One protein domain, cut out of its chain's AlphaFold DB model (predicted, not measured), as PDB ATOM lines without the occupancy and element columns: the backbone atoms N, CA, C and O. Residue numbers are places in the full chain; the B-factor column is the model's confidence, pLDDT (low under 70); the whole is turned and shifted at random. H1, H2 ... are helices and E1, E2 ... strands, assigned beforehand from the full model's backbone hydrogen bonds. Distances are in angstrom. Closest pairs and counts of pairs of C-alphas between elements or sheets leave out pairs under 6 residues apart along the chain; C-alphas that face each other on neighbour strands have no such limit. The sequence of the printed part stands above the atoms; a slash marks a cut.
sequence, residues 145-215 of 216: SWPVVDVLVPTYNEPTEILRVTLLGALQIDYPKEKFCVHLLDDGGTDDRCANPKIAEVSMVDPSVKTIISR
ATOM      1  N   SER A 145     119.757  91.171 101.675       89.12
ATOM      2  CA  SER A 145     119.700  92.486 102.322       89.12
ATOM      3  C   SER A 145     119.432  93.647 101.355       89.12
ATOM      4  O   SER A 145     119.202  94.778 101.789       89.12
ATOM      5  N   TRP A 146     119.475  93.397 100.042       92.62
ATOM      6  CA  TRP A 146     119.328  94.453  99.044       92.62
ATOM      7  C   TRP A 146     117.881  94.968  98.984       92.62
ATOM      8  O   TRP A 146     116.951  94.167  99.145       92.62
ATOM      9  N   PRO A 147     117.673  96.285  98.774       92.88
ATOM     10  CA  PRO A 147     116.337  96.865  98.652       92.88
ATOM     11  C   PRO A 147     115.620  96.399  97.377       92.88
ATOM     12  O   PRO A 147     116.246  95.945  96.426       92.88
ATOM     13  N   VAL A 148     114.295  96.542  97.340       93.56
ATOM     14  CA  VAL A 148     113.539  96.444  96.082       93.56
ATOM     15  C   VAL A 148     113.749  97.740  95.295       93.56
ATOM     16  O   VAL A 148     113.674  98.826  95.873       93.56
ATOM     17  N   VAL A 149     114.049  97.627  94.001       93.50
ATOM     18  CA  VAL A 149     114.371  98.746  93.111       93.50
ATOM     19  C   VAL A 149     113.441  98.739  91.903       93.50
ATOM     20  O   VAL A 149     113.397  97.772  91.145       93.50
ATOM     21  N   ASP A 150     112.770  99.869  91.690       94.12
ATOM     22  CA  ASP A 150     111.997 100.154  90.485       94.12
ATOM     23  C   ASP A 150     112.760 101.139  89.591       94.12
ATOM     24  O   ASP A 150     113.113 102.245  90.013       94.12
ATOM     25  N   VAL A 151     113.008 100.754  88.340       93.25
ATOM     26  CA  VAL A 151     113.601 101.624  87.317       93.25
ATOM     27  C   VAL A 151     112.489 102.177  86.441       93.25
ATOM     28  O   VAL A 151     111.833 101.438  85.715       93.25
ATOM     29  N   LEU A 152     112.292 103.490  86.496       93.25
ATOM     30  CA  LEU A 152     111.265 104.188  85.728       93.25
ATOM     31  C   LEU A 152     111.884 104.785  84.459       93.25
ATOM     32  O   LEU A 152     112.817 105.585  84.544       93.25
ATOM     33  N   VAL A 153     111.348 104.426  83.293       92.06
ATOM     34  CA  VAL A 153     111.766 104.961  81.989       92.06
ATOM     35  C   VAL A 153     110.619 105.802  81.417       92.06
ATOM     36  O   VAL A 153     109.702 105.237  80.820       92.06
ATOM     37  N   PRO A 154     110.610 107.133  81.622       91.19
ATOM     38  CA  PRO A 154     109.592 108.004  81.045       91.19
ATOM     39  C   PRO A 154     109.828 108.228  79.549       91.19
ATOM     40  O   PRO A 154     110.962 108.445  79.123       91.19
ATOM     41  N   THR A 155     108.749 108.191  78.768       86.38
ATOM     42  CA  THR A 155     108.753 108.449  77.327       86.38
ATOM     43  C   THR A 155     107.521 109.237  76.897       86.38
ATOM     44  O   THR A 155     106.469 109.186  77.532       86.38
ATOM     45  N   TYR A 156     107.681 109.990  75.815       82.94
ATOM     46  CA  TYR A 156     106.650 110.804  75.203       82.94
ATOM     47  C   TYR A 156     106.592 110.625  73.682       82.94
ATOM     48  O   TYR A 156     105.579 110.196  73.146       82.94
ATOM     49  N   ASN A 157     107.655 110.977  72.959       80.94
ATOM     50  CA  ASN A 157     107.702 110.867  71.495       80.94
ATOM     51  C   ASN A 157     109.073 110.410  70.982       80.94
ATOM     52  O   ASN A 157     109.438 110.672  69.833       80.94
ATOM     53  N   GLU A 158     109.857 109.763  71.844       81.94
ATOM     54  CA  GLU A 158     111.159 109.228  71.482       81.94
ATOM     55  C   GLU A 158     111.016 108.062  70.482       81.94
ATOM     56  O   GLU A 158     110.131 107.216  70.632       81.94
ATOM     57  N   PRO A 159     111.907 107.966  69.478       83.81
ATOM     58  CA  PRO A 159     111.936 106.843  68.548       83.81
ATOM     59  C   PRO A 159     112.099 105.495  69.255       83.81
ATOM     60  O   PRO A 159     112.845 105.358  70.233       83.81
ATOM     61  N   THR A 160     111.451 104.468  68.713       82.88
ATOM     62  CA  THR A 160     111.381 103.140  69.331       82.88
ATOM     63  C   THR A 160     112.731 102.436  69.348       82.88
ATOM     64  O   THR A 160     113.002 101.658  70.263       82.88
ATOM     65  N   GLU A 161     113.632 102.765  68.420       84.62
ATOM     66  CA  GLU A 161     115.007 102.272  68.430       84.62
ATOM     67  C   GLU A 161     115.779 102.755  69.665       84.62
ATOM     68  O   GLU A 161     116.491 101.966  70.287       84.62
ATOM     69  N   ILE A 162     115.610 104.024  70.059       85.88
ATOM     70  CA  ILE A 162     116.268 104.594  71.246       85.88
ATOM     71  C   ILE A 162     115.664 103.987  72.513       85.88
ATOM     72  O   ILE A 162     116.404 103.538  73.392       85.88
ATOM     73  N   LEU A 163     114.331 103.899  72.585       88.00
ATOM     74  CA  LEU A 163     113.638 103.285  73.722       88.00
ATOM     75  C   LEU A 163     114.050 101.830  73.924       88.00
ATOM     76  O   LEU A 163     114.312 101.409  75.049       88.00
ATOM     77  N   ARG A 164     114.175 101.067  72.835       87.81
ATOM     78  CA  ARG A 164     114.605  99.672  72.890       87.81
ATOM     79  C   ARG A 164     116.008  99.533  73.467       87.81
ATOM     80  O   ARG A 164     116.221  98.652  74.295       87.81
ATOM     81  N   VAL A 165     116.956 100.378  73.059       92.00
ATOM     82  CA  VAL A 165     118.327 100.343  73.595       92.00
ATOM     83  C   VAL A 165     118.335 100.682  75.089       92.00
ATOM     84  O   VAL A 165     118.969  99.965  75.863       92.00
ATOM     85  N   THR A 166     117.587 101.703  75.514       92.12
ATOM     86  CA  THR A 166     117.480 102.084  76.931       92.12
ATOM     87  C   THR A 166     116.843 100.981  77.778       92.12
ATOM     88  O   THR A 166     117.387 100.628  78.824       92.12
ATOM     89  N   LEU A 167     115.736 100.385  77.320       91.88
ATOM     90  CA  LEU A 167     115.058  99.291  78.026       91.88
ATOM     91  C   LEU A 167     115.935  98.041  78.118       91.88
ATOM     92  O   LEU A 167     116.032  97.439  79.183       91.88
ATOM     93  N   LEU A 168     116.615  97.664  77.031       91.75
ATOM     94  CA  LEU A 168     117.558  96.545  77.062       91.75
ATOM     95  C   LEU A 168     118.713  96.815  78.032       91.75
ATOM     96  O   LEU A 168     119.095  95.911  78.766       91.75
ATOM     97  N   GLY A 169     119.231  98.045  78.082       93.06
ATOM     98  CA  GLY A 169     120.241  98.442  79.062       93.06
ATOM     99  C   GLY A 169     119.740  98.320  80.503       93.06
ATOM    100  O   GLY A 169     120.433  97.749  81.341       93.06
ATOM    101  N   ALA A 170     118.519  98.785  80.777       92.62
ATOM    102  CA  ALA A 170     117.899  98.676  82.097       92.62
ATOM    103  C   ALA A 170     117.689  97.212  82.521       92.62
ATOM    104  O   ALA A 170     117.986  96.851  83.654       92.62
ATOM    105  N   LEU A 171     117.251  96.346  81.604       90.50
ATOM    106  CA  LEU A 171     117.026  94.920  81.874       90.50
ATOM    107  C   LEU A 171     118.308  94.101  82.080       90.50
ATOM    108  O   LEU A 171     118.230  92.962  82.537       90.50
ATOM    109  N   GLN A 172     119.469  94.641  81.710       93.00
ATOM    110  CA  GLN A 172     120.778  94.003  81.898       93.00
ATOM    111  C   GLN A 172     121.523  94.524  83.137       93.00
ATOM    112  O   GLN A 172     122.687  94.177  83.332       93.00
ATOM    113  N   ILE A 173     120.886  95.354  83.972       92.00
ATOM    114  CA  ILE A 173     121.455  95.763  85.260       92.00
ATOM    115  C   ILE A 173     121.638  94.515  86.138       92.00
ATOM    116  O   ILE A 173     120.711  93.726  86.310       92.00
ATOM    117  N   ASP A 174     122.844  94.344  86.683       91.25
ATOM    118  CA  ASP A 174     123.194  93.217  87.552       91.25
ATOM    119  C   ASP A 174     122.528  93.376  88.931       91.25
ATOM    120  O   ASP A 174     123.047  94.049  89.825       91.25
ATOM    121  N   TYR A 175     121.320  92.825  89.061       92.00
ATOM    122  CA  TYR A 175     120.505  92.844  90.275       92.00
ATOM    123  C   TYR A 175     119.632  91.579  90.372       92.00
ATOM    124  O   TYR A 175     119.219  91.044  89.338       92.00
ATOM    125  N   PRO A 176     119.298  91.100  91.586       91.38
ATOM    126  CA  PRO A 176     118.344  90.015  91.775       91.38
ATOM    127  C   PRO A 176     116.990  90.330  91.129       91.38
ATOM    128  O   PRO A 176     116.369  91.356  91.422       91.38
ATOM    129  N   LYS A 177     116.524  89.442  90.243       88.62
ATOM    130  CA  LYS A 177     115.327  89.662  89.410       88.62
ATOM    131  C   LYS A 177     114.043  89.762  90.231       88.62
ATOM    132  O   LYS A 177     113.105  90.431  89.832       88.62
ATOM    133  N   GLU A 178     114.011  89.120  91.388       90.12
ATOM    134  CA  GLU A 178     112.901  89.140  92.336       90.12
ATOM    135  C   GLU A 178     112.745  90.478  93.081       90.12
ATOM    136  O   GLU A 178     111.704  90.725  93.685       90.12
ATOM    137  N   LYS A 179     113.760  91.350  93.031       88.94
ATOM    138  CA  LYS A 179     113.776  92.673  93.678       88.94
ATOM    139  C   LYS A 179     113.953  93.819  92.685       88.94
ATOM    140  O   LYS A 179     114.204  94.947  93.102       88.94
ATOM    141  N   PHE A 180     113.857  93.539  91.390       92.94
ATOM    142  CA  PHE A 180     114.157  94.490  90.332       92.94
ATOM    143  C   PHE A 180     113.040  94.507  89.298       92.94
ATOM    144  O   PHE A 180     112.758  93.485  88.677       92.94
ATOM    145  N   CYS A 181     112.433  95.671  89.086       92.25
ATOM    146  CA  CYS A 181     111.391  95.850  88.082       92.25
ATOM    147  C   CYS A 181     111.682  97.087  87.226       92.25
ATOM    148  O   CYS A 181     112.143  98.114  87.728       92.25
ATOM    149  N   VAL A 182     111.430  96.990  85.919       91.62
ATOM    150  CA  VAL A 182     111.604  98.101  84.973       91.62
ATOM    151  C   VAL A 182     110.234  98.492  84.431       91.62
ATOM    152  O   VAL A 182     109.564  97.685  83.794       91.62
ATOM    153  N   HIS A 183     109.843  99.747  84.638       89.75
ATOM    154  CA  HIS A 183     108.558 100.296  84.209       89.75
ATOM    155  C   HIS A 183     108.769 101.287  83.068       89.75
ATOM    156  O   HIS A 183     109.496 102.270  83.225       89.75
ATOM    157  N   LEU A 184     108.108 101.068  81.929       88.31
ATOM    158  CA  LEU A 184     108.012 102.083  80.878       88.31
ATOM    159  C   LEU A 184     106.800 102.976  81.157       88.31
ATOM    160  O   LEU A 184     105.674 102.487  81.218       88.31
ATOM    161  N   LEU A 185     107.034 104.279  81.309       88.25
ATOM    162  CA  LEU A 185     105.988 105.272  81.546       88.25
ATOM    163  C   LEU A 185     105.740 106.049  80.252       88.25
ATOM    164  O   LEU A 185     106.442 107.016  79.965       88.25
ATOM    165  N   ASP A 186     104.773 105.587  79.462       86.31
ATOM    166  CA  ASP A 186     104.418 106.175  78.169       86.31
ATOM    167  C   ASP A 186     103.330 107.247  78.317       86.31
ATOM    168  O   ASP A 186     102.147 106.939  78.463       86.31
ATOM    169  N   ASP A 187     103.748 108.515  78.269       83.81
ATOM    170  CA  ASP A 187     102.847 109.674  78.243       83.81
ATOM    171  C   ASP A 187     102.469 110.092  76.803       83.81
ATOM    172  O   ASP A 187     101.611 110.950  76.584       83.81
ATOM    173  N   GLY A 188     103.092 109.470  75.797       75.00
ATOM    174  CA  GLY A 188     102.800 109.665  74.381       75.00
ATOM    175  C   GLY A 188     101.508 108.986  73.953       75.00
ATOM    176  O   GLY A 188     100.684 109.605  73.276       75.00
ATOM    177  N   GLY A 189     101.325 107.737  74.382       75.19
ATOM    178  CA  GLY A 189     100.222 106.849  74.016       75.19
ATOM    179  C   GLY A 189      99.062 106.766  75.009       75.19
ATOM    180  O   GLY A 189      98.339 105.771  74.993       75.19
ATOM    181  N   THR A 190      98.865 107.765  75.875       77.81
ATOM    182  CA  THR A 190      97.772 107.752  76.867       77.81
ATOM    183  C   THR A 190      96.389 107.656  76.216       77.81
ATOM    184  O   THR A 190      96.183 108.130  75.096       77.81
ATOM    185  N   ASP A 191      95.422 107.064  76.928       80.06
ATOM    186  CA  ASP A 191      94.049 106.883  76.434       80.06
ATOM    187  C   ASP A 191      93.429 108.215  75.979       80.06
ATOM    188  O   ASP A 191      92.830 108.288  74.906       80.06
ATOM    189  N   ASP A 192      93.672 109.296  76.727       77.69
ATOM    190  CA  ASP A 192      93.218 110.651  76.397       77.69
ATOM    191  C   ASP A 192      93.810 111.178  75.078       77.69
ATOM    192  O   ASP A 192      93.139 111.873  74.308       77.69
ATOM    193  N   ARG A 193      95.073 110.845  74.786       72.69
ATOM    194  CA  ARG A 193      95.760 111.264  73.554       72.69
ATOM    195  C   ARG A 193      95.367 110.420  72.359       72.69
ATOM    196  O   ARG A 193      95.130 110.970  71.285       72.69
ATOM    197  N   CYS A 194      95.230 109.114  72.559       74.75
ATOM    198  CA  CYS A 194      94.713 108.198  71.551       74.75
ATOM    199  C   CYS A 194      93.250 108.516  71.196       74.75
ATOM    200  O   CYS A 194      92.853 108.361  70.043       74.75
ATOM    201  N   ALA A 195      92.460 109.023  72.150       75.25
ATOM    202  CA  ALA A 195      91.085 109.462  71.924       75.25
ATOM    203  C   ALA A 195      90.977 110.776  71.127       75.25
ATOM    204  O   ALA A 195      89.912 111.065  70.578       75.25
ATOM    205  N   ASN A 196      92.048 111.577  71.032       76.25
ATOM    206  CA  ASN A 196      92.057 112.825  70.272       76.25
ATOM    207  C   ASN A 196      92.544 112.595  68.825       76.25
ATOM    208  O   ASN A 196      93.748 112.424  68.607       76.25
ATOM    209  N   PRO A 197      91.671 112.688  67.800       70.94
ATOM    210  CA  PRO A 197      92.018 112.341  66.416       70.94
ATOM    211  C   PRO A 197      93.149 113.181  65.812       70.94
ATOM    212  O   PRO A 197      93.777 112.760  64.848       70.94
ATOM    213  N   LYS A 198      93.412 114.377  66.356       67.50
ATOM    214  CA  LYS A 198      94.485 115.266  65.883       67.50
ATOM    215  C   LYS A 198      95.871 114.878  66.406       67.50
ATOM    216  O   LYS A 198      96.861 115.371  65.881       67.50
ATOM    217  N   ILE A 199      95.928 114.075  67.468       63.75
ATOM    218  CA  ILE A 199      97.154 113.746  68.214       63.75
ATOM    219  C   ILE A 199      97.453 112.241  68.123       63.75
ATOM    220  O   ILE A 199      98.615 111.847  68.152       63.75
ATOM    221  N   ALA A 200      96.422 111.416  67.903       61.66
ATOM    222  CA  ALA A 200      96.506 109.960  67.825       61.66
ATOM    223  C   ALA A 200      97.577 109.429  66.853       61.66
ATOM    224  O   ALA A 200      98.207 108.421  67.152       61.66
ATOM    225  N   GLU A 201      97.827 110.104  65.726       60.81
ATOM    226  CA  GLU A 201      98.824 109.676  64.729       60.81
ATOM    227  C   GLU A 201     100.272 109.760  65.252       60.81
ATOM    228  O   GLU A 201     101.117 108.962  64.862       60.81
ATOM    229  N   VAL A 202     100.551 110.678  66.185       59.53
ATOM    230  CA  VAL A 202     101.870 110.848  66.828       59.53
ATOM    231  C   VAL A 202     101.989 110.003  68.104       59.53
ATOM    232  O   VAL A 202     103.089 109.683  68.542       59.53
ATOM    233  N   SER A 203     100.855 109.627  68.693       56.56
ATOM    234  CA  SER A 203     100.749 108.910  69.970       56.56
ATOM    235  C   SER A 203     100.901 107.391  69.875       56.56
ATOM    236  O   SER A 203     100.992 106.719  70.901       56.56
ATOM    237  N   MET A 204     100.911 106.810  68.674       56.91
ATOM    238  CA  MET A 204     101.050 105.362  68.537       56.91
ATOM    239  C   MET A 204     102.511 104.934  68.695       56.91
ATOM    240  O   MET A 204     103.286 104.956  67.742       56.91
ATOM    241  N   VAL A 205     102.873 104.488  69.898       56.44
ATOM    242  CA  VAL A 205     104.127 103.755  70.121       56.44
ATOM    243  C   VAL A 205     104.097 102.443  69.331       56.44
ATOM    244  O   VAL A 205     103.112 101.698  69.386       56.44
ATOM    245  N   ASP A 206     105.184 102.161  68.604       57.31
ATOM    246  CA  ASP A 206     105.373 100.933  67.822       57.31
ATOM    247  C   ASP A 206     105.017  99.681  68.660       57.31
ATOM    248  O   ASP A 206     105.538  99.503  69.772       57.31
ATOM    249  N   PRO A 207     104.160  98.780  68.140       56.97
ATOM    250  CA  PRO A 207     103.800  97.514  68.784       56.97
ATOM    251  C   PRO A 207     104.990  96.670  69.273       56.97
ATOM    252  O   PRO A 207     104.853  95.890  70.224       56.97
ATOM    253  N   SER A 208     106.163  96.817  68.650       52.88
ATOM    254  CA  SER A 208     107.388  96.102  69.018       52.88
ATOM    255  C   SER A 208     107.872  96.420  70.443       52.88
ATOM    256  O   SER A 208     108.396  95.533  71.122       52.88
ATOM    257  N   VAL A 209     107.624  97.638  70.944       52.69
ATOM    258  CA  VAL A 209     108.015  98.079  72.295       52.69
ATOM    259  C   VAL A 209     107.018  97.595  73.349       52.69
ATOM    260  O   VAL A 209     107.433  97.128  74.409       52.69
ATOM    261  N   LYS A 210     105.713  97.574  73.040       51.50
ATOM    262  CA  LYS A 210     104.674  97.032  73.944       51.50
ATOM    263  C   LYS A 210     104.910  95.563  74.317       51.50
ATOM    264  O   LYS A 210     104.614  95.156  75.437       51.50
ATOM    265  N   THR A 211     105.504  94.783  73.413       47.00
ATOM    266  CA  THR A 211     105.849  93.368  73.653       47.00
ATOM    267  C   THR A 211     106.999  93.192  74.655       47.00
ATOM    268  O   THR A 211     107.086  92.158  75.318       47.00
ATOM    269  N   ILE A 212     107.888  94.186  74.779       49.34
ATOM    270  CA  ILE A 212     108.969  94.183  75.777       49.34
ATOM    271  C   ILE A 212     108.374  94.447  77.163       49.34
ATOM    272  O   ILE A 212     108.688  93.718  78.093       49.34
ATOM    273  N   ILE A 213     107.452  95.408  77.275       47.66
ATOM    274  CA  ILE A 213     106.796  95.785  78.540       47.66
ATOM    275  C   ILE A 213     106.005  94.617  79.143       47.66
ATOM    276  O   ILE A 213     106.015  94.431  80.349       47.66
ATOM    277  N   SER A 214     105.349  93.788  78.324       42.84
ATOM    278  CA  SER A 214     104.536  92.665  78.821       42.84
ATOM    279  C   SER A 214     105.342  91.422  79.235       42.84
ATOM    280  O   SER A 214     104.747  90.389  79.541       42.84
ATOM    281  N   ARG A 215     106.675  91.453  79.113       39.28
ATOM    282  CA  ARG A 215     107.584  90.332  79.430       39.28
ATOM    283  C   ARG A 215     108.599  90.670  80.528       39.28
ATOM    284  O   ARG A 215     109.461  89.836  80.811       39.28
TER     285      ARG A 215
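AT A GLANCE: This is residues 145 to 215 of the 216 residues of an uncharacterized protein of Acidithiobacillus thiooxidans (UniProt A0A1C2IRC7). A ribbon of two parallel strands, E1 and E2, has one helix, H1, packed along one face, and two short helices, H2 and H3, make a small head beyond the ribbon at one end of a rod. After the head the printed part folds back, and H4 comes beside residues 160 to 164 of H1. The 71 printed residues run E1 H1 E2 H2 H3 H4, four named helices and two named strands, of mixed class, with the sheet order E1, E2. The whole is loose, with a radius of gyration of the C-alphas of 14.1 A and spans of 49 by 22 by 16 A.

HOW THE PARTS SIT: E1, residues 149 to 155, and E2, residues 180 to 186, are parallel neighbours at 18 degrees; N 153 and O 183 are 2.8 A apart and N 185 and O 153 2.9 A, within hydrogen-bond range. With H1, residues 160 to 171, they form a strand-helix-strand unit, two parallel strands joined through a helix, with a right-handed crossover. The closest C-alphas of H1 and E2 are those of Ala 170 and Val 182, 6.9 A apart. H2, residues 191 to 194, and H3, residues 200 to 203, touch only at the corner, closest at the C-alphas of Cys 194 and Ala 200, 4.5 A apart. H4, residues 207 to 213, and H1 only just touch, with 3 pairs of C-alphas within 8 A, the closest those of Val 209 and Thr 160 at 6.8 A; they run the same way at a shallow tilt of 15 degrees. Each O i to N i+4 pair is within hydrogen-bond range in H1, 2 of 3 are in H4, and H2 and H3 are too short for such a pair.

IN THESE COORDINATES: E1 begins at C-alpha 149 (114.371, 98.746, 93.111) and is 19.4 A long, E2 is 19.5 A, and H1 is 16.0 A. H4, 10.4 A long, ends at C-alpha 213 (106.796, 95.785, 78.540).

THE WHOLE: The C-alphas farthest apart, of Ser 145 and Lys 198, are 49.8 A apart. The printed part has no cut and no long link. Residues 198 to 215 have pLDDT under 70.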